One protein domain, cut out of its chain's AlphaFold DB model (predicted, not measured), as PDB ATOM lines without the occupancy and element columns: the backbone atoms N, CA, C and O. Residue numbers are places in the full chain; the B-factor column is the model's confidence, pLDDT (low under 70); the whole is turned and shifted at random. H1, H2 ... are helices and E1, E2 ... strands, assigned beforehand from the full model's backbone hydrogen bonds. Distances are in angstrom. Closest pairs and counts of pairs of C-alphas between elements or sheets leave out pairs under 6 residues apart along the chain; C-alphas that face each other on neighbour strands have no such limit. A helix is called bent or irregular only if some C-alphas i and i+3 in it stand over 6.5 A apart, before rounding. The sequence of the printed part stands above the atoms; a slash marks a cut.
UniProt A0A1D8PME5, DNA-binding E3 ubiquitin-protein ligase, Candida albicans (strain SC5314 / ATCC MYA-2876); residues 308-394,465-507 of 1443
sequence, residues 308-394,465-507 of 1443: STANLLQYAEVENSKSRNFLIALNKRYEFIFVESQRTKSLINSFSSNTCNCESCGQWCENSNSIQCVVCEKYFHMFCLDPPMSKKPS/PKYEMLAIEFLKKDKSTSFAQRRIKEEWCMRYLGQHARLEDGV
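What this domain is: This is residues 308 to 394 and 465 to 507 of the 1443 residues of the protein "DNA-binding E3 ubiquitin-protein ligase" of Candida albicans (strain SC5314 / ATCC MYA-2876) (UniProt A0A1D8PME5). The domain has two unequal lobes: a larger helical body around H2, with H1, H4 and H5 packed on that helix, and a small head made of the hairpin E2 and E3 with loops round it, among them residues 382 to 394. A short parallel pair of strands, E1 and E4, lies on one side of the body, across H2 from H4, and H3 lies at the body's end toward the head. The printed part has 130 residues with five named helices and four named strands in the order H1 H2 E1 H3 E2 E3 H4 H5 E4; under half of the residues, 61, are in named elements, and the class is mixed, helices and strands. It is compact, with a radius of gyration of the C-alphas of 15.8 A, yet elongated in outline, spanning 50 by 29 by 23 A.

Where its parts are: H1, residues 309 to 315, begins with C-alpha 309 at (126.118, 89.970, 78.007). It is neither bent nor irregular, but only just: C-alphas 311 and 314 are 6.1 A apart. H2 is residues 324 to 333, 14.8 A long, and E1 is residues 336 to 339. H3, residues 341 to 352, is 17.7 A long and irregular: C-alphas 342 and 345 are 7.0 A apart. E2 is residues 370 to 372, and E3 residues 379 to 381. H4, residues 466 to 477, is 16.5 A long. H5 is residues 483 to 489, and E4, residues 494 to 496, ends with C-alpha 496 at (122.842, 79.085, 82.058).

How they stand to each other: H2 is the hub, touching three helices. H1 and H2 form a helical hairpin; they touch, closest at the C-alphas of Thr 309 and Asn 331, 5.0 A apart, at a shallow tilt of 7 degrees, opposite ways. H4 touches H2, closest at the C-alphas of Phe 326 and Ala 471, 4.9 A, at a steep tilt of 56 degrees. H5 touches H2, closest at the C-alphas of Lys 332 and Phe 483, 5.4 A, also at a steep tilt of 56 degrees. H4 and H5 are apart. H3 is close to H1 but not clearly touching, with the C-alphas of Tyr 315 and Ser 352 5.7 A apart. E1 and E4 are parallel at 27 degrees; N 338 and O 495 are within hydrogen-bond range at 2.9 A. E2 and E3 are an antiparallel hairpin, with N 371 and O 380 within hydrogen-bond range at 2.8 A. Every O i to N i+4 pair is within hydrogen-bond range in H2, H4 and H5; in H3 6 of 8 are, and in H1 0 of 3, beside 3 of 4 O i to N i+3 pairs.

The domain as a whole: The two farthest C-alphas, of Ser 394 and Ser 480, are 52.1 A apart. Residues 395 to 464 are not printed, and C-alphas 394 and 465 are 29.2 A apart across this cut. The link from H3 to E2 is long, 17 residues. The mean pLDDT of the printed part is 81.8; residues 318 to 321, 353 to 356 and 362 to 367 are under 70.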
ATOM      1  N   SER A 308     121.569  90.503  79.234       92.37
ATOM      2  CA  SER A 308     122.356  90.819  78.032       92.37
ATOM      3  C   SER A 308     123.847  90.853  78.373       92.37
ATOM      4  O   SER A 308     124.265  91.620  79.245       92.37
ATOM      5  N   THR A 309     124.672  90.035  77.709       90.59
ATOM      6  CA  THR A 309     126.118  89.970  78.007       90.59
ATOM      7  C   THR A 309     126.839  91.271  77.668       90.59
ATOM      8  O   THR A 309     127.831  91.605  78.314       90.59
ATOM      9  N   ALA A 310     126.316  92.034  76.704       88.47
ATOM     10  CA  ALA A 310     126.839  93.344  76.334       88.47
ATOM     11  C   ALA A 310     126.740  94.342  77.499       88.47
ATOM     12  O   ALA A 310     127.663  95.121  77.721       88.47
ATOM     13  N   ASN A 311     125.670  94.267  78.293       86.52
ATOM     14  CA  ASN A 311     125.460  95.154  79.438       86.52
ATOM     15  C   ASN A 311     126.297  94.753  80.656       86.52
ATOM     16  O   ASN A 311     126.611  95.598  81.488       86.52
ATOM     17  N   LEU A 312     126.714  93.486  80.756       86.76
ATOM     18  CA  LEU A 312     127.641  93.056  81.802       86.76
ATOM     19  C   LEU A 312     129.064  93.607  81.590       86.76
ATOM     20  O   LEU A 312     129.827  93.680  82.551       86.76
ATOM     21  N   LEU A 313     129.419  94.060  80.378       86.36
ATOM     22  CA  LEU A 313     130.729  94.665  80.101       86.36
ATOM     23  C   LEU A 313     131.001  95.936  80.918       86.36
ATOM     24  O   LEU A 313     132.162  96.216  81.197       86.36
ATOM     25  N   GLN A 314     129.972  96.658  81.380       83.12
ATOM     26  CA  GLN A 314     130.166  97.835  82.239       83.12
ATOM     27  C   GLN A 314     130.890  97.494  83.560       83.12
ATOM     28  O   GLN A 314     131.585  98.330  84.124       83.12
ATOM     29  N   TYR A 315     130.796  96.240  84.024       81.65
ATOM     30  CA  TYR A 315     131.507  95.741  85.209       81.65
ATOM     31  C   TYR A 315     132.947  95.278  84.910       81.65
ATOM     32  O   TYR A 315     133.746  95.071  85.825       81.65
ATOM     33  N   ALA A 316     133.309  95.147  83.630       78.73
ATOM     34  CA  ALA A 316     134.677  94.885  83.186       78.73
ATOM     35  C   ALA A 316     135.524  96.173  83.100       78.73
ATOM     36  O   ALA A 316     136.752  96.091  83.038       78.73
ATOM     37  N   GLU A 317     134.884  97.349  83.089       70.22
ATOM     38  CA  GLU A 317     135.525  98.675  83.059       70.22
ATOM     39  C   GLU A 317     135.825  99.244  84.460       70.22
ATOM     40  O   GLU A 317     136.543 100.234  84.574       70.22
ATOM     41  N   VAL A 318     135.339  98.595  85.524       69.87
ATOM     42  CA  VAL A 318     135.613  98.970  86.921       69.87
ATOM     43  C   VAL A 318     137.081  98.702  87.278       69.87
ATOM     44  O   VAL A 318     137.611  97.615  87.028       69.87
ATOM     45  N   GLU A 319     137.736  99.684  87.903       59.61
ATOM     46  CA  GLU A 319     139.129  99.570  88.340       59.61
ATOM     47  C   GLU A 319     139.325  98.404  89.328       59.61
ATOM     48  O   GLU A 319     138.587  98.238  90.302       59.61
ATOM     49  N   ASN A 320     140.357  97.592  89.074       61.74
ATOM     50  CA  ASN A 320     140.702  96.371  89.819       61.74
ATOM     51  C   ASN A 320     139.680  95.206  89.745       61.74
ATOM     52  O   ASN A 320     139.779  94.262  90.531       61.74
ATOM     53  N   SER A 321     138.753  95.213  88.776       69.40
ATOM     54  CA  SER A 321     137.806  94.106  88.544       69.40
ATOM     55  C   SER A 321     138.509  92.777  88.211       69.40
ATOM     56  O   SER A 321     139.100  92.612  87.141       69.40
ATOM     57  N   LYS A 322     138.394  91.786  89.112       72.24
ATOM     58  CA  LYS A 322     138.976  90.426  88.987       72.24
ATOM     59  C   LYS A 322     138.293  89.515  87.946       72.24
ATOM     60  O   LYS A 322     138.645  88.343  87.847       72.24
ATOM     61  N   SER A 323     137.307  90.029  87.208       78.92
ATOM     62  CA  SER A 323     136.460  89.261  86.277       78.92
ATOM     63  C   SER A 323     136.405  89.884  84.871       78.92
ATOM     64  O   SER A 323     135.485  89.619  84.093       78.92
ATOM     65  N   ARG A 324     137.357  90.771  84.549       84.63
ATOM     66  CA  ARG A 324     137.370  91.581  83.322       84.63
ATOM     67  C   ARG A 324     137.456  90.728  82.056       84.63
ATOM     68  O   ARG A 324     136.673  90.931  81.129       84.63
ATOM     69  N   ASN A 325     138.386  89.778  81.999       88.12
ATOM     70  CA  ASN A 325     138.572  88.917  80.832       88.12
ATOM     71  C   ASN A 325     137.433  87.900  80.716       88.12
ATOM     72  O   ASN A 325     136.983  87.627  79.605       88.12
ATOM     73  N   PHE A 326     136.912  87.407  81.842       89.12
ATOM     74  CA  PHE A 326     135.738  86.540  81.895       89.12
ATOM     75  C   PHE A 326     134.516  87.181  81.235       89.12
ATOM     76  O   PHE A 326     133.910  86.576  80.353       89.12
ATOM     77  N   LEU A 327     134.196  88.432  81.576       89.15
ATOM     78  CA  LEU A 327     133.067  89.157  80.981       89.15
ATOM     79  C   LEU A 327     133.253  89.404  79.471       89.15
ATOM     80  O   LEU A 327     132.300  89.275  78.697       89.15
ATOM     81  N   ILE A 328     134.483  89.688  79.029       90.32
ATOM     82  CA  ILE A 328     134.823  89.845  77.604       90.32
ATOM     83  C   ILE A 328     134.680  88.508  76.852       90.32
ATOM     84  O   ILE A 328     134.092  88.476  75.768       90.32
ATOM     85  N   ALA A 329     135.166  87.401  77.423       90.87
ATOM     86  CA  ALA A 329     135.026  86.057  76.861       90.87
ATOM     87  C   ALA A 329     133.551  85.629  76.771       90.87
ATOM     88  O   ALA A 329     133.101  85.181  75.713       90.87
ATOM     89  N   LEU A 330     132.785  85.849  77.844       90.85
ATOM     90  CA  LEU A 330     131.361  85.532  77.941       90.85
ATOM     91  C   LEU A 330     130.550  86.236  76.842       90.85
ATOM     92  O   LEU A 330     129.793  85.576  76.135       90.85
ATOM     93  N   ASN A 331     130.766  87.539  76.630       91.38
ATOM     94  CA  ASN A 331     130.100  88.306  75.568       91.38
ATOM     95  C   ASN A 331     130.583  87.959  74.142       91.38
ATOM     96  O   ASN A 331     129.876  88.214  73.162       91.38
ATOM     97  N   LYS A 332     131.789  87.387  74.001       90.64
ATOM     98  CA  LYS A 332     132.295  86.901  72.709       90.64
ATOM     99  C   LYS A 332     131.630  85.591  72.289       90.64
ATOM    100  O   LYS A 332     131.345  85.416  71.107       90.64
ATOM    101  N   ARG A 333     131.375  84.691  73.245       89.94
ATOM    102  CA  ARG A 333     130.664  83.425  73.016       89.94
ATOM    103  C   ARG A 333     129.161  83.640  72.893       89.94
ATOM    104  O   ARG A 333     128.570  83.319  71.866       89.94
ATOM    105  N   TYR A 334     128.564  84.210  73.931       91.05
ATOM    106  CA  TYR A 334     127.122  84.287  74.107       91.05
ATOM    107  C   TYR A 334     126.607  85.714  73.921       91.05
ATOM    108  O   TYR A 334     127.362  86.685  73.878       91.05
ATOM    109  N   GLU A 335     125.297  85.813  73.731       90.07
ATOM    110  CA  GLU A 335     124.541  87.060  73.592       90.07
ATOM    111  C   GLU A 335     123.756  87.358  74.876       90.07
ATOM    112  O   GLU A 335     123.608  88.509  75.288       90.07
ATOM    113  N   PHE A 336     123.329  86.291  75.554       93.29
ATOM    114  CA  PHE A 336     122.608  86.334  76.813       93.29
ATOM    115  C   PHE A 336     123.145  85.291  77.798       93.29
ATOM    116  O   PHE A 336     123.632  84.227  77.408       93.29
ATOM    117  N   ILE A 337     122.966  85.548  79.091       92.56
ATOM    118  CA  ILE A 337     122.954  84.498  80.118       92.56
ATOM    119  C   ILE A 337     121.578  84.428  80.778       92.56
ATOM    120  O   ILE A 337     120.827  85.404  80.743       92.56
ATOM    121  N   PHE A 338     121.247  83.289  81.384       92.62
ATOM    122  CA  PHE A 338     120.022  83.141  82.169       92.62
ATOM    123  C   PHE A 338     120.268  82.509  83.544       92.62
ATOM    124  O   PHE A 338     121.151  81.665  83.723       92.62
ATOM    125  N   VAL A 339     119.515  82.995  84.532       90.71
ATOM    126  CA  VAL A 339     119.793  82.852  85.973       90.71
ATOM    127  C   VAL A 339     118.463  82.734  86.729       90.71
ATOM    128  O   VAL A 339     117.457  83.301  86.302       90.71
ATOM    129  N   GLU A 340     118.404  81.997  87.844       88.10
ATOM    130  CA  GLU A 340     117.211  82.025  88.698       88.10
ATOM    131  C   GLU A 340     117.035  83.413  89.335       88.10
ATOM    132  O   GLU A 340     118.000  83.976  89.859       88.10
ATOM    133  N   SER A 341     115.807  83.941  89.372       85.28
ATOM    134  CA  SER A 341     115.553  85.331  89.783       85.28
ATOM    135  C   SER A 341     116.039  85.688  91.198       85.28
ATOM    136  O   SER A 341     116.384  86.841  91.465       85.28
ATOM    137  N   GLN A 342     116.144  84.711  92.111       79.91
ATOM    138  CA  GLN A 342     116.744  84.916  93.435       79.91
ATOM    139  C   GLN A 342     118.276  85.089  93.412       79.91
ATOM    140  O   GLN A 342     118.826  85.738  94.301       79.91
ATOM    141  N   ARG A 343     118.979  84.547  92.404       78.65
ATOM    142  CA  ARG A 343     120.448  84.621  92.270       78.65
ATOM    143  C   ARG A 343     120.903  85.778  91.371       78.65
ATOM    144  O   ARG A 343     122.015  86.262  91.573       78.65
ATOM    145  N   THR A 344     120.047  86.289  90.474       83.56
ATOM    146  CA  THR A 344     120.319  87.419  89.551       83.56
ATOM    147  C   THR A 344     121.067  88.579  90.224       83.56
ATOM    148  O   THR A 344     122.132  88.990  89.765       83.56
ATOM    149  N   LYS A 345     120.563  89.068  91.369       81.29
ATOM    150  CA  LYS A 345     121.190  90.169  92.125       81.29
ATOM    151  C   LYS A 345     122.548  89.786  92.722       81.29
ATOM    152  O   LYS A 345     123.466  90.597  92.716       81.29
ATOM    153  N   SER A 346     122.698  88.555  93.217       75.68
ATOM    154  CA  SER A 346     123.965  88.085  93.797       75.68
ATOM    155  C   SER A 346     125.058  87.939  92.735       75.68
ATOM    156  O   SER A 346     126.219  88.238  93.013       75.68
ATOM    157  N   LEU A 347     124.693  87.519  91.520       80.36
ATOM    158  CA  LEU A 347     125.614  87.396  90.389       80.36
ATOM    159  C   LEU A 347     126.082  88.772  89.888       80.36
ATOM    160  O   LEU A 347     127.281  88.993  89.763       80.36
ATOM    161  N   ILE A 348     125.159  89.720  89.682       81.46
ATOM    162  CA  ILE A 348     125.508  91.092  89.269       81.46
ATOM    163  C   ILE A 348     126.402  91.765  90.322       81.46
ATOM    164  O   ILE A 348     127.430  92.352  89.976       81.46
ATOM    165  N   ASN A 349     126.080  91.604  91.611       75.86
ATOM    166  CA  ASN A 349     126.921  92.113  92.696       75.86
ATOM    167  C   ASN A 349     128.323  91.479  92.663       75.86
ATOM    168  O   ASN A 349     129.301  92.200  92.815       75.86
ATOM    169  N   SER A 350     128.435  90.176  92.370       72.64
ATOM    170  CA  SER A 350     129.728  89.473  92.264       72.64
ATOM    171  C   SER A 350     130.620  89.974  91.122       72.64
ATOM    172  O   SER A 350     131.837  89.856  91.219       72.64
ATOM    173  N   PHE A 351     130.050  90.543  90.054       77.24
ATOM    174  CA  PHE A 351     130.823  91.247  89.020       77.24
ATOM    175  C   PHE A 351     131.133  92.707  89.395       77.24
ATOM    176  O   PHE A 351     132.091  93.274  88.884       77.24
ATOM    177  N   SER A 352     130.349  93.304  90.297       70.19
ATOM    178  CA  SER A 352     130.505  94.695  90.754       70.19
ATOM    179  C   SER A 352     131.496  94.864  91.917       70.19
ATOM    180  O   SER A 352     131.935  95.981  92.181       70.19
ATOM    181  N   SER A 353     131.822  93.790  92.645       61.41
ATOM    182  CA  SER A 353     132.678  93.813  93.840       61.41
ATOM    183  C   SER A 353     133.967  93.009  93.658       61.41
ATOM    184  O   SER A 353     133.916  91.831  93.305       61.41
ATOM    185  N   ASN A 354     135.112  93.591  94.021       56.67
ATOM    186  CA  ASN A 354     136.456  93.016  93.821       56.67
ATOM    187  C   ASN A 354     136.790  91.770  94.688       56.67
ATOM    188  O   ASN A 354     137.946  91.336  94.726       56.67
ATOM    189  N   THR A 355     135.821  91.220  95.429       59.16
ATOM    190  CA  THR A 355     136.066  90.398  96.630       59.16
ATOM    191  C   THR A 355     135.290  89.078  96.728       59.16
ATOM    192  O   THR A 355     135.541  88.334  97.670       59.16
ATOM    193  N   CYS A 356     134.432  88.697  95.771       64.82
ATOM    194  CA  CYS A 356     133.693  87.413  95.806       64.82
ATOM    195  C   CYS A 356     134.550  86.158  95.502       64.82
ATOM    196  O   CYS A 356     134.055  85.170  94.956       64.82
ATOM    197  N   ASN A 357     135.830  86.167  95.866       72.69
ATOM    198  CA  ASN A 357     136.777  85.068  95.694       72.69
ATOM    199  C   ASN A 357     137.380  84.708  97.053       72.69
ATOM    200  O   ASN A 357     137.660  85.589  97.863       72.69
ATOM    201  N   CYS A 358     137.594  83.418  97.284       79.20
ATOM    202  CA  CYS A 358     138.254  82.924  98.482       79.20
ATOM    203  C   CYS A 358     139.739  83.293  98.471       79.20
ATOM    204  O   CYS A 358     140.444  82.938  97.528       79.20
ATOM    205  N   GLU A 359     140.233  83.947  99.520       78.16
ATOM    206  CA  GLU A 359     141.656  84.295  99.617       78.16
ATOM    207  C   GLU A 359     142.558  83.046  99.694       78.16
ATOM    208  O   GLU A 359     143.651  83.051  99.138       78.16
ATOM    209  N   SER A 360     142.104  81.960 100.335       80.36
ATOM    210  CA  SER A 360     142.911  80.744 100.540       80.36
ATOM    211  C   SER A 360     142.912  79.761  99.360       80.36
ATOM    212  O   SER A 360     143.849  78.977  99.250       80.36
ATOM    213  N   CYS A 361     141.919  79.788  98.459       79.63
ATOM    214  CA  CYS A 361     141.868  78.874  97.300       79.63
ATOM    215  C   CYS A 361     141.616  79.543  95.932       79.63
ATOM    216  O   CYS A 361     141.544  78.853  94.916       79.63
ATOM    217  N   GLY A 362     141.432  80.867  95.877       69.56
ATOM    218  CA  GLY A 362     141.197  81.652  94.654       69.56
ATOM    219  C   GLY A 362     139.834  81.450  93.966       69.56
ATOM    220  O   GLY A 362     139.443  82.256  93.118       69.56
ATOM    221  N   GLN A 363     139.087  80.399  94.313       68.46
ATOM    222  CA  GLN A 363     137.803  80.057  93.691       68.46
ATOM    223  C   GLN A 363     136.669  81.005  94.123       68.46
ATOM    224  O   GLN A 363     136.733  81.655  95.170       68.46
ATOM    225  N   TRP A 364     135.606  81.085  93.317       68.73
ATOM    226  CA  TRP A 364     134.451  81.952  93.589       68.73
ATOM    227  C   TRP A 364     133.661  81.520  94.839       68.73
ATOM    228  O   TRP A 364     133.464  80.333  95.105       68.73
ATOM    229  N   CYS A 365     133.208  82.504  95.615       66.52
ATOM    230  CA  CYS A 365     132.721  82.351  96.984       66.52
ATOM    231  C   CYS A 365     131.230  82.724  97.103       66.52
ATOM    232  O   CYS A 365     130.898  83.878  97.375       66.52
ATOM    233  N   GLU A 366     130.313  81.761  96.940       65.36
ATOM    234  CA  GLU A 366     128.877  82.042  97.101       65.36
ATOM    235  C   GLU A 366     128.535  82.504  98.525       65.36
ATOM    236  O   GLU A 366     128.959  81.895  99.508       65.36
ATOM    237  N   ASN A 367     127.692  83.535  98.635       67.82
ATOM    238  CA  ASN A 367     127.286  84.168  99.896       67.82
ATOM    239  C   ASN A 367     126.622  83.230 100.927       67.82
ATOM    240  O   ASN A 367     126.461  83.628 102.083       67.82
ATOM    241  N   SER A 368     126.238  82.002 100.568       70.01
ATOM    242  CA  SER A 368     125.819  80.965 101.522       70.01
ATOM    243  C   SER A 368     127.005  80.270 102.205       70.01
ATOM    244  O   SER A 368     126.946  80.018 103.405       70.01
ATOM    245  N   ASN A 369     128.083  80.007 101.458       74.90
ATOM    246  CA  ASN A 369     129.188  79.118 101.840       74.90
ATOM    247  C   ASN A 369     130.503  79.877 102.098       74.90
ATOM    248  O   ASN A 369     131.532  79.254 102.359       74.90
ATOM    249  N   SER A 370     130.483  81.208 102.004       81.50
ATOM    250  CA  SER A 370     131.613  82.100 102.274       81.50
ATOM    251  C   SER A 370     131.406  82.944 103.532       81.50
ATOM    252  O   SER A 370     130.272  83.236 103.916       81.50
ATOM    253  N   ILE A 371     132.485  83.378 104.177       84.41
ATOM    254  CA  ILE A 371     132.465  84.372 105.253       84.41
ATOM    255  C   ILE A 371     133.442  85.508 104.946       84.41
ATOM    256  O   ILE A 371     134.514  85.283 104.388       84.41
ATOM    257  N   GLN A 372     133.044  86.731 105.293       85.69
ATOM    258  CA  GLN A 372     133.837  87.943 105.122       85.69
ATOM    259  C   GLN A 372     134.520  88.304 106.447       85.69
ATOM    260  O   GLN A 372     133.869  88.318 107.494       85.69
ATOM    261  N   CYS A 373     135.817  88.611 106.413       87.24
ATOM    262  CA  CYS A 373     136.530  89.158 107.568       87.24
ATOM    263  C   CYS A 373     136.102  90.610 107.809       87.24
ATOM    264  O   CYS A 373     136.252  91.445 106.921       87.24
ATOM    265  N   VAL A 374     135.643  90.939 109.018       84.73
ATOM    266  CA  VAL A 374     135.202  92.305 109.374       84.73
ATOM    267  C   VAL A 374     136.364  93.316 109.409       84.73
ATOM    268  O   VAL A 374     136.130  94.514 109.319       84.73
ATOM    269  N   VAL A 375     137.615  92.852 109.515       84.07
ATOM    270  CA  VAL A 375     138.810  93.713 109.647       84.07
ATOM    271  C   VAL A 375     139.500  93.996 108.307       84.07
ATOM    272  O   VAL A 375     140.043  95.079 108.123       84.07
ATOM    273  N   CYS A 376     139.509  93.040 107.371       86.32
ATOM    274  CA  CYS A 376     140.203  93.181 106.079       86.32
ATOM    275  C   CYS A 376     139.305  92.978 104.849       86.32
ATOM    276  O   CYS A 376     139.811  92.933 103.733       86.32
ATOM    277  N   GLU A 377     137.996  92.805 105.051       80.52
ATOM    278  CA  GLU A 377     136.938  92.645 104.037       80.52
ATOM    279  C   GLU A 377     137.103  91.489 103.028       80.52
ATOM    280  O   GLU A 377     136.228  91.279 102.184       80.52
ATOM    281  N   LYS A 378     138.170  90.689 103.147       80.36
ATOM    282  CA  LYS A 378     138.430  89.479 102.354       80.36
ATOM    283  C   LYS A 378     137.419  88.373 102.653       80.36
ATOM    284  O   LYS A 378     136.993  88.202 103.799       80.36
ATOM    285  N   TYR A 379     137.086  87.597 101.622       83.39
ATOM    286  CA  TYR A 379     136.174  86.457 101.701       83.39
ATOM    287  C   TYR A 379     136.948  85.137 101.751       83.39
ATOM    288  O   TYR A 379     138.015  84.991 101.155       83.39
ATOM    289  N   PHE A 380     136.376  84.159 102.446       85.46
ATOM    290  CA  PHE A 380     136.907  82.805 102.591       85.46
ATOM    291  C   PHE A 380     135.752  81.810 102.462       85.46
ATOM    292  O   PHE A 380     134.693  82.045 103.048       85.46
ATOM    293  N   HIS A 381     135.919  80.690 101.749       85.89
ATOM    294  CA  HIS A 381     134.969  79.578 101.879       85.89
ATOM    295  C   HIS A 381     135.038  79.055 103.307       85.89
ATOM    296  O   HIS A 381     136.124  78.895 103.856       85.89
ATOM    297  N   MET A 382     133.894  78.719 103.891       86.24
ATOM    298  CA  MET A 382     133.838  78.239 105.272       86.24
ATOM    299  C   MET A 382     134.598  76.917 105.486       86.24
ATOM    300  O   MET A 382     135.065  76.665 106.591       86.24
ATOM    301  N   PHE A 383     134.777  76.122 104.423       85.22
ATOM    302  CA  PHE A 383     135.599  74.905 104.406       85.22
ATOM    303  C   PHE A 383     137.072  75.132 104.011       85.22
ATOM    304  O   PHE A 383     137.873  74.222 104.164       85.22
ATOM    305  N   CYS A 384     137.444  76.325 103.532       84.47
ATOM    306  CA  CYS A 384     138.839  76.717 103.267       84.47
ATOM    307  C   CYS A 384     139.393  77.621 104.387       84.47
ATOM    308  O   CYS A 384     140.284  78.445 104.159       84.47
ATOM    309  N   LEU A 385     138.814  77.483 105.580       84.02
ATOM    310  CA  LEU A 385     139.336  77.960 106.853       84.02
ATOM    311  C   LEU A 385     139.886  76.762 107.623       84.02
ATOM    312  O   LEU A 385     139.351  75.662 107.499       84.02
ATOM    313  N   ASP A 386     140.892  77.008 108.452       79.70
ATOM    314  CA  ASP A 386     141.405  76.039 109.413       79.70
ATOM    315  C   ASP A 386     141.147  76.562 110.844       79.70
ATOM    316  O   ASP A 386     141.621  77.658 111.171       79.70
ATOM    317  N   PRO A 387     140.350  75.866 111.680       82.20
ATOM    318  CA  PRO A 387     139.533  74.695 111.344       82.20
ATOM    319  C   PRO A 387     138.302  75.049 110.469       82.20
ATOM    320  O   PRO A 387     137.766  76.160 110.572       82.20
ATOM    321  N   PRO A 388     137.782  74.102 109.659       82.98
ATOM    322  CA  PRO A 388     136.584  74.310 108.841       82.98
ATOM    323  C   PRO A 388     135.330  74.672 109.653       82.98
ATOM    324  O   PRO A 388     134.945  73.975 110.595       82.98
ATOM    325  N   MET A 389     134.622  75.730 109.248       81.58
ATOM    326  CA  MET A 389     133.387  76.166 109.906       81.58
ATOM    327  C   MET A 389     132.139  75.547 109.266       81.58
ATOM    328  O   MET A 389     131.861  75.742 108.086       81.58
ATOM    329  N   SER A 390     131.314  74.867 110.065       78.44
ATOM    330  CA  SER A 390     130.067  74.233 109.599       78.44
ATOM    331  C   SER A 390     128.838  75.155 109.606       78.44
ATOM    332  O   SER A 390     127.830  74.848 108.969       78.44
ATOM    333  N   LYS A 391     128.890  76.284 110.328       80.34
ATOM    334  CA  LYS A 391     127.805  77.274 110.449       80.34
ATOM    335  C   LYS A 391     128.380  78.687 110.524       80.34
ATOM    336  O   LYS A 391     129.464  78.890 111.063       80.34
ATOM    337  N   LYS A 392     127.651  79.668 109.986       80.73
ATOM    338  CA  LYS A 392     128.020  81.084 110.118       80.73
ATOM    339  C   LYS A 392     127.800  81.559 111.561       80.73
ATOM    340  O   LYS A 392     126.851  81.084 112.192       80.73
ATOM    341  N   PRO A 393     128.599  82.521 112.060       77.48
ATOM    342  CA  PRO A 393     128.283  83.239 113.291       77.48
ATOM    343  C   PRO A 393     126.860  83.805 113.240       77.48
ATOM    344  O   PRO A 393     126.396  84.260 112.189       77.48
ATOM    345  N   SER A 394     126.146  83.759 114.364       72.87
ATOM    346  CA  SER A 394     124.781  84.280 114.435       72.87
ATOM    347  C   SER A 394     124.769  85.813 114.368       72.87
ATOM    348  O   SER A 394     125.773  86.486 114.619       72.87
ATOM    349  N   PRO A 465     141.531  84.641  89.751       73.92
ATOM    350  CA  PRO A 465     140.622  83.501  89.877       73.92
ATOM    351  C   PRO A 465     140.722  82.513  88.705       73.92
ATOM    352  O   PRO A 465     140.987  82.903  87.568       73.92
ATOM    353  N   LYS A 466     140.417  81.230  88.952       79.42
ATOM    354  CA  LYS A 466     140.514  80.161  87.938       79.42
ATOM    355  C   LYS A 466     139.699  80.450  86.668       79.42
ATOM    356  O   LYS A 466     140.231  80.310  85.568       79.42
ATOM    357  N   TYR A 467     138.451  80.904  86.797       82.45
ATOM    358  CA  TYR A 467     137.621  81.310  85.654       82.45
ATOM    359  C   TYR A 467     138.219  82.478  84.843       82.45
ATOM    360  O   TYR A 467     138.062  82.513  83.625       82.45
ATOM    361  N   GLU A 468     138.934  83.411  85.481       84.63
ATOM    362  CA  GLU A 468     139.586  84.553  84.821       84.63
ATOM    363  C   GLU A 468     140.861  84.100  84.088       84.63
ATOM    364  O   GLU A 468     141.104  84.518  82.957       84.63
ATOM    365  N   MET A 469     141.633  83.173  84.670       84.41
ATOM    366  CA  MET A 469     142.764  82.526  83.989       84.41
ATOM    367  C   MET A 469     142.310  81.770  82.729       84.41
ATOM    368  O   MET A 469     142.883  81.967  81.656       84.41
ATOM    369  N   LEU A 470     141.245  80.967  82.839       85.71
ATOM    370  CA  LEU A 470     140.645  80.256  81.704       85.71
ATOM    371  C   LEU A 470     140.082  81.226  80.653       85.71
ATOM    372  O   LEU A 470     140.231  80.986  79.458       85.71
ATOM    373  N   ALA A 471     139.504  82.358  81.067       88.44
ATOM    374  CA  ALA A 471     139.055  83.400  80.145       88.44
ATOM    375  C   ALA A 471     140.215  84.064  79.383       88.44
ATOM    376  O   ALA A 471     140.111  84.293  78.177       88.44
ATOM    377  N   ILE A 472     141.337  84.341  80.055       88.52
ATOM    378  CA  ILE A 472     142.561  84.855  79.422       88.52
ATOM    379  C   ILE A 472     143.113  83.835  78.416       88.52
ATOM    380  O   ILE A 472     143.525  84.213  77.318       88.52
ATOM    381  N   GLU A 473     143.113  82.547  78.758       89.20
ATOM    382  CA  GLU A 473     143.546  81.475  77.860       89.20
ATOM    383  C   GLU A 473     142.621  81.341  76.639       89.20
ATOM    384  O   GLU A 473     143.098  81.302  75.502       89.20
ATOM    385  N   PHE A 474     141.303  81.366  76.856       91.08
ATOM    386  CA  PHE A 474     140.286  81.386  75.805       91.08
ATOM    387  C   PHE A 474     140.478  82.575  74.852       91.08
ATOM    388  O   PHE A 474     140.551  82.384  73.639       91.08
ATOM    389  N   LEU A 475     140.626  83.798  75.375       90.03
ATOM    390  CA  LEU A 475     140.807  85.001  74.553       90.03
ATOM    391  C   LEU A 475     142.137  85.006  73.784       90.03
ATOM    392  O   LEU A 475     142.191  85.538  72.674       90.03
ATOM    393  N   LYS A 476     143.195  84.383  74.327       89.61
ATOM    394  CA  LYS A 476     144.457  84.144  73.605       89.61
ATOM    395  C   LYS A 476     144.263  83.148  72.455       89.61
ATOM    396  O   LYS A 476     144.660  83.454  71.333       89.61
ATOM    397  N   LYS A 477     143.632  81.995  72.715       88.34
ATOM    398  CA  LYS A 477     143.357  80.937  71.720       88.34
ATOM    399  C   LYS A 477     142.425  81.411  70.597       88.34
ATOM    400  O   LYS A 477     142.684  81.159  69.427       88.34
ATOM    401  N   ASP A 478     141.367  82.143  70.938       88.07
ATOM    402  CA  ASP A 478     140.310  82.569  70.012       88.07
ATOM    403  C   ASP A 478     140.611  83.922  69.320       88.07
ATOM    404  O   ASP A 478     139.755  84.471  68.625       88.07
ATOM    405  N   LYS A 479     141.821  84.489  69.486       87.66
ATOM    406  CA  LYS A 479     142.209  85.834  69.001       87.66
ATOM    407  C   LYS A 479     141.980  86.058  67.496       87.66
ATOM    408  O   LYS A 479     141.696  87.181  67.093       87.66
ATOM    409  N   SER A 480     142.092  85.010  66.679       86.91
ATOM    410  CA  SER A 480     141.875  85.054  65.222       86.91
ATOM    411  C   SER A 480     140.401  85.030  64.795       86.91
ATOM    412  O   SER A 480     140.095  85.383  63.661       86.91
ATOM    413  N   THR A 481     139.485  84.614  65.675       85.87
ATOM    414  CA  THR A 481     138.049  84.492  65.379       85.87
ATOM    415  C   THR A 481     137.324  85.791  65.754       85.87
ATOM    416  O   THR A 481     137.488  86.304  66.863       85.87
ATOM    417  N   SER A 482     136.508  86.344  64.853       87.26
ATOM    418  CA  SER A 482     135.702  87.546  65.122       87.26
ATOM    419  C   SER A 482     134.500  87.258  66.037       87.26
ATOM    420  O   SER A 482     134.097  86.107  66.202       87.26
ATOM    421  N   PHE A 483     133.879  88.295  66.616       85.06
ATOM    422  CA  PHE A 483     132.651  88.141  67.420       85.06
ATOM    423  C   PHE A 483     131.530  87.422  66.648       85.06
ATOM    424  O   PHE A 483     130.900  86.512  67.184       85.06
ATOM    425  N   ALA A 484     131.316  87.779  65.377       82.94
ATOM    426  CA  ALA A 484     130.316  87.129  64.530       82.94
ATOM    427  C   ALA A 484     130.676  85.658  64.262       82.94
ATOM    428  O   ALA A 484     129.849  84.774  64.465       82.94
ATOM    429  N   GLN A 485     131.932  85.375  63.899       85.77
ATOM    430  CA  GLN A 485     132.400  84.005  63.659       85.77
ATOM    431  C   GLN A 485     132.315  83.128  64.920       85.77
ATOM    432  O   GLN A 485     131.991  81.948  64.814       85.77
ATOM    433  N   ARG A 486     132.559  83.675  66.124       89.33
ATOM    434  CA  ARG A 486     132.389  82.919  67.376       89.33
ATOM    435  C   ARG A 486     130.917  82.596  67.638       89.33
ATOM    436  O   ARG A 486     130.607  81.443  67.914       89.33
ATOM    437  N   ARG A 487     130.011  83.567  67.471       86.52
ATOM    438  CA  ARG A 487     128.558  83.364  67.632       86.52
ATOM    439  C   ARG A 487     127.937  82.436  66.573       86.52
ATOM    440  O   ARG A 487     126.895  81.844  66.833       86.52
ATOM    441  N   ILE A 488     128.578  82.261  65.412       84.41
ATOM    442  CA  ILE A 488     128.210  81.221  64.433       84.41
ATOM    443  C   ILE A 488     128.665  79.828  64.910       84.41
ATOM    444  O   ILE A 488     127.904  78.870  64.763       84.41
ATOM    445  N   LYS A 489     129.854  79.711  65.526       85.36
ATOM    446  CA  LYS A 489     130.413  78.446  66.049       85.36
ATOM    447  C   LYS A 489     129.700  77.907  67.297       85.36
ATOM    448  O   LYS A 489     129.566  76.694  67.423       85.36
ATOM    449  N   GLU A 490     129.262  78.759  68.226       85.77
ATOM    450  CA  GLU A 490     128.443  78.309  69.366       85.77
ATOM    451  C   GLU A 490     127.054  77.862  68.864       85.77
ATOM    452  O   GLU A 490     126.435  78.537  68.039       85.77
ATOM    453  N   GLU A 491     126.524  76.735  69.350       81.74
ATOM    454  CA  GLU A 491     125.157  76.309  69.000       81.74
ATOM    455  C   GLU A 491     124.110  77.261  69.606       81.74
ATOM    456  O   GLU A 491     123.160  77.660  68.933       81.74
ATOM    457  N   TRP A 492     124.329  77.682  70.853       87.25
ATOM    458  CA  TRP A 492     123.394  78.473  71.651       87.25
ATOM    459  C   TRP A 492     123.853  79.918  71.833       87.25
ATOM    460  O   TRP A 492     125.021  80.180  72.096       87.25
ATOM    461  N   CYS A 493     122.911  80.864  71.762       88.00
ATOM    462  CA  CYS A 493     123.160  82.274  72.093       88.00
ATOM    463  C   CYS A 493     122.954  82.606  73.583       88.00
ATOM    464  O   CYS A 493     123.356  83.682  74.026       88.00
ATOM    465  N   MET A 494     122.337  81.692  74.342       90.01
ATOM    466  CA  MET A 494     121.997  81.853  75.758       90.01
ATOM    467  C   MET A 494     122.683  80.758  76.580       90.01
ATOM    468  O   MET A 494     122.546  79.583  76.239       90.01
ATOM    469  N   ARG A 495     123.368  81.116  77.672       90.92
ATOM    470  CA  ARG A 495     124.014  80.151  78.583       90.92
ATOM    471  C   ARG A 495     123.460  80.257  80.004       90.92
ATOM    472  O   ARG A 495     123.304  81.358  80.531       90.92
ATOM    473  N   TYR A 496     123.185  79.122  80.639       90.28
ATOM    474  CA  TYR A 496     122.842  79.085  82.058       90.28
ATOM    475  C   TYR A 496     124.052  79.470  82.923       90.28
ATOM    476  O   TYR A 496     125.122  78.880  82.780       90.28
ATOM    477  N   LEU A 497     123.870  80.426  83.837       87.48
ATOM    478  CA  LEU A 497     124.878  80.827  84.833       87.48
ATOM    479  C   LEU A 497     124.257  80.943  86.243       87.48
ATOM    480  O   LEU A 497     124.580  81.829  87.037       87.48
ATOM    481  N   GLY A 498     123.289  80.065  86.519       81.74
ATOM    482  CA  GLY A 498     122.530  80.004  87.768       81.74
ATOM    483  C   GLY A 498     123.134  79.092  88.838       81.74
ATOM    484  O   GLY A 498     124.308  78.730  88.785       81.74
ATOM    485  N   GLN A 499     122.322  78.735  89.834       72.68
ATOM    486  CA  GLN A 499     122.718  78.032  91.065       72.68
ATOM    487  C   GLN A 499     123.529  76.736  90.857       72.68
ATOM    488  O   GLN A 499     124.332  76.381  91.719       72.68
ATOM    489  N   HIS A 500     123.346  76.042  89.735       73.30
ATOM    490  CA  HIS A 500     124.010  74.770  89.422       73.30
ATOM    491  C   HIS A 500     125.129  74.880  88.368       73.30
ATOM    492  O   HIS A 500     125.590  73.853  87.875       73.30
ATOM    493  N   ALA A 501     125.551  76.098  88.011       77.29
ATOM    494  CA  ALA A 501     126.700  76.356  87.141       77.29
ATOM    495  C   ALA A 501     127.882  76.922  87.941       77.29
ATOM    496  O   ALA A 501     127.702  77.707  88.880       77.29
ATOM    497  N   ARG A 502     129.096  76.553  87.530       77.97
ATOM    498  CA  ARG A 502     130.342  77.226  87.916       77.97
ATOM    499  C   ARG A 502     130.626  78.362  86.926       77.97
ATOM    500  O   ARG A 502     130.056  78.399  85.837       77.97
ATOM    501  N   LEU A 503     131.504  79.302  87.284       82.57
ATOM    502  CA  LEU A 503     131.897  80.363  86.345       82.57
ATOM    503  C   LEU A 503     132.783  79.796  85.228       82.57
ATOM    504  O   LEU A 503     132.652  80.187  84.074       82.57
ATOM    505  N   GLU A 504     133.620  78.815  85.561       83.59
ATOM    506  CA  GLU A 504     134.480  78.071  84.641       83.59
ATOM    507  C   GLU A 504     133.690  77.461  83.464       83.59
ATOM    508  O   GLU A 504     134.125  77.577  82.317       83.59
ATOM    509  N   ASP A 505     132.488  76.925  83.714       83.77
ATOM    510  CA  ASP A 505     131.594  76.347  82.695       83.77
ATOM    511  C   ASP A 505     131.252  77.363  81.577       83.77
ATOM    512  O   ASP A 505     131.034  76.995  80.423       83.77
ATOM    513  N   GLY A 506     131.234  78.667  81.891       83.20
ATOM    514  CA  GLY A 506     130.959  79.746  80.933       83.20
ATOM    515  C   GLY A 506     132.084  80.007  79.923       83.20
ATOM    516  O   GLY A 506     131.831  80.570  78.853       83.20
ATOM    517  N   VAL A 507     133.316  79.576  80.215       87.06
ATOM    518  CA  VAL A 507     134.491  79.699  79.324       87.06
ATOM    519  C   VAL A 507     134.981  78.359  78.766       87.06
ATOM    520  O   VAL A 507     135.735  78.358  77.794       87.06
TER     521      VAL A 507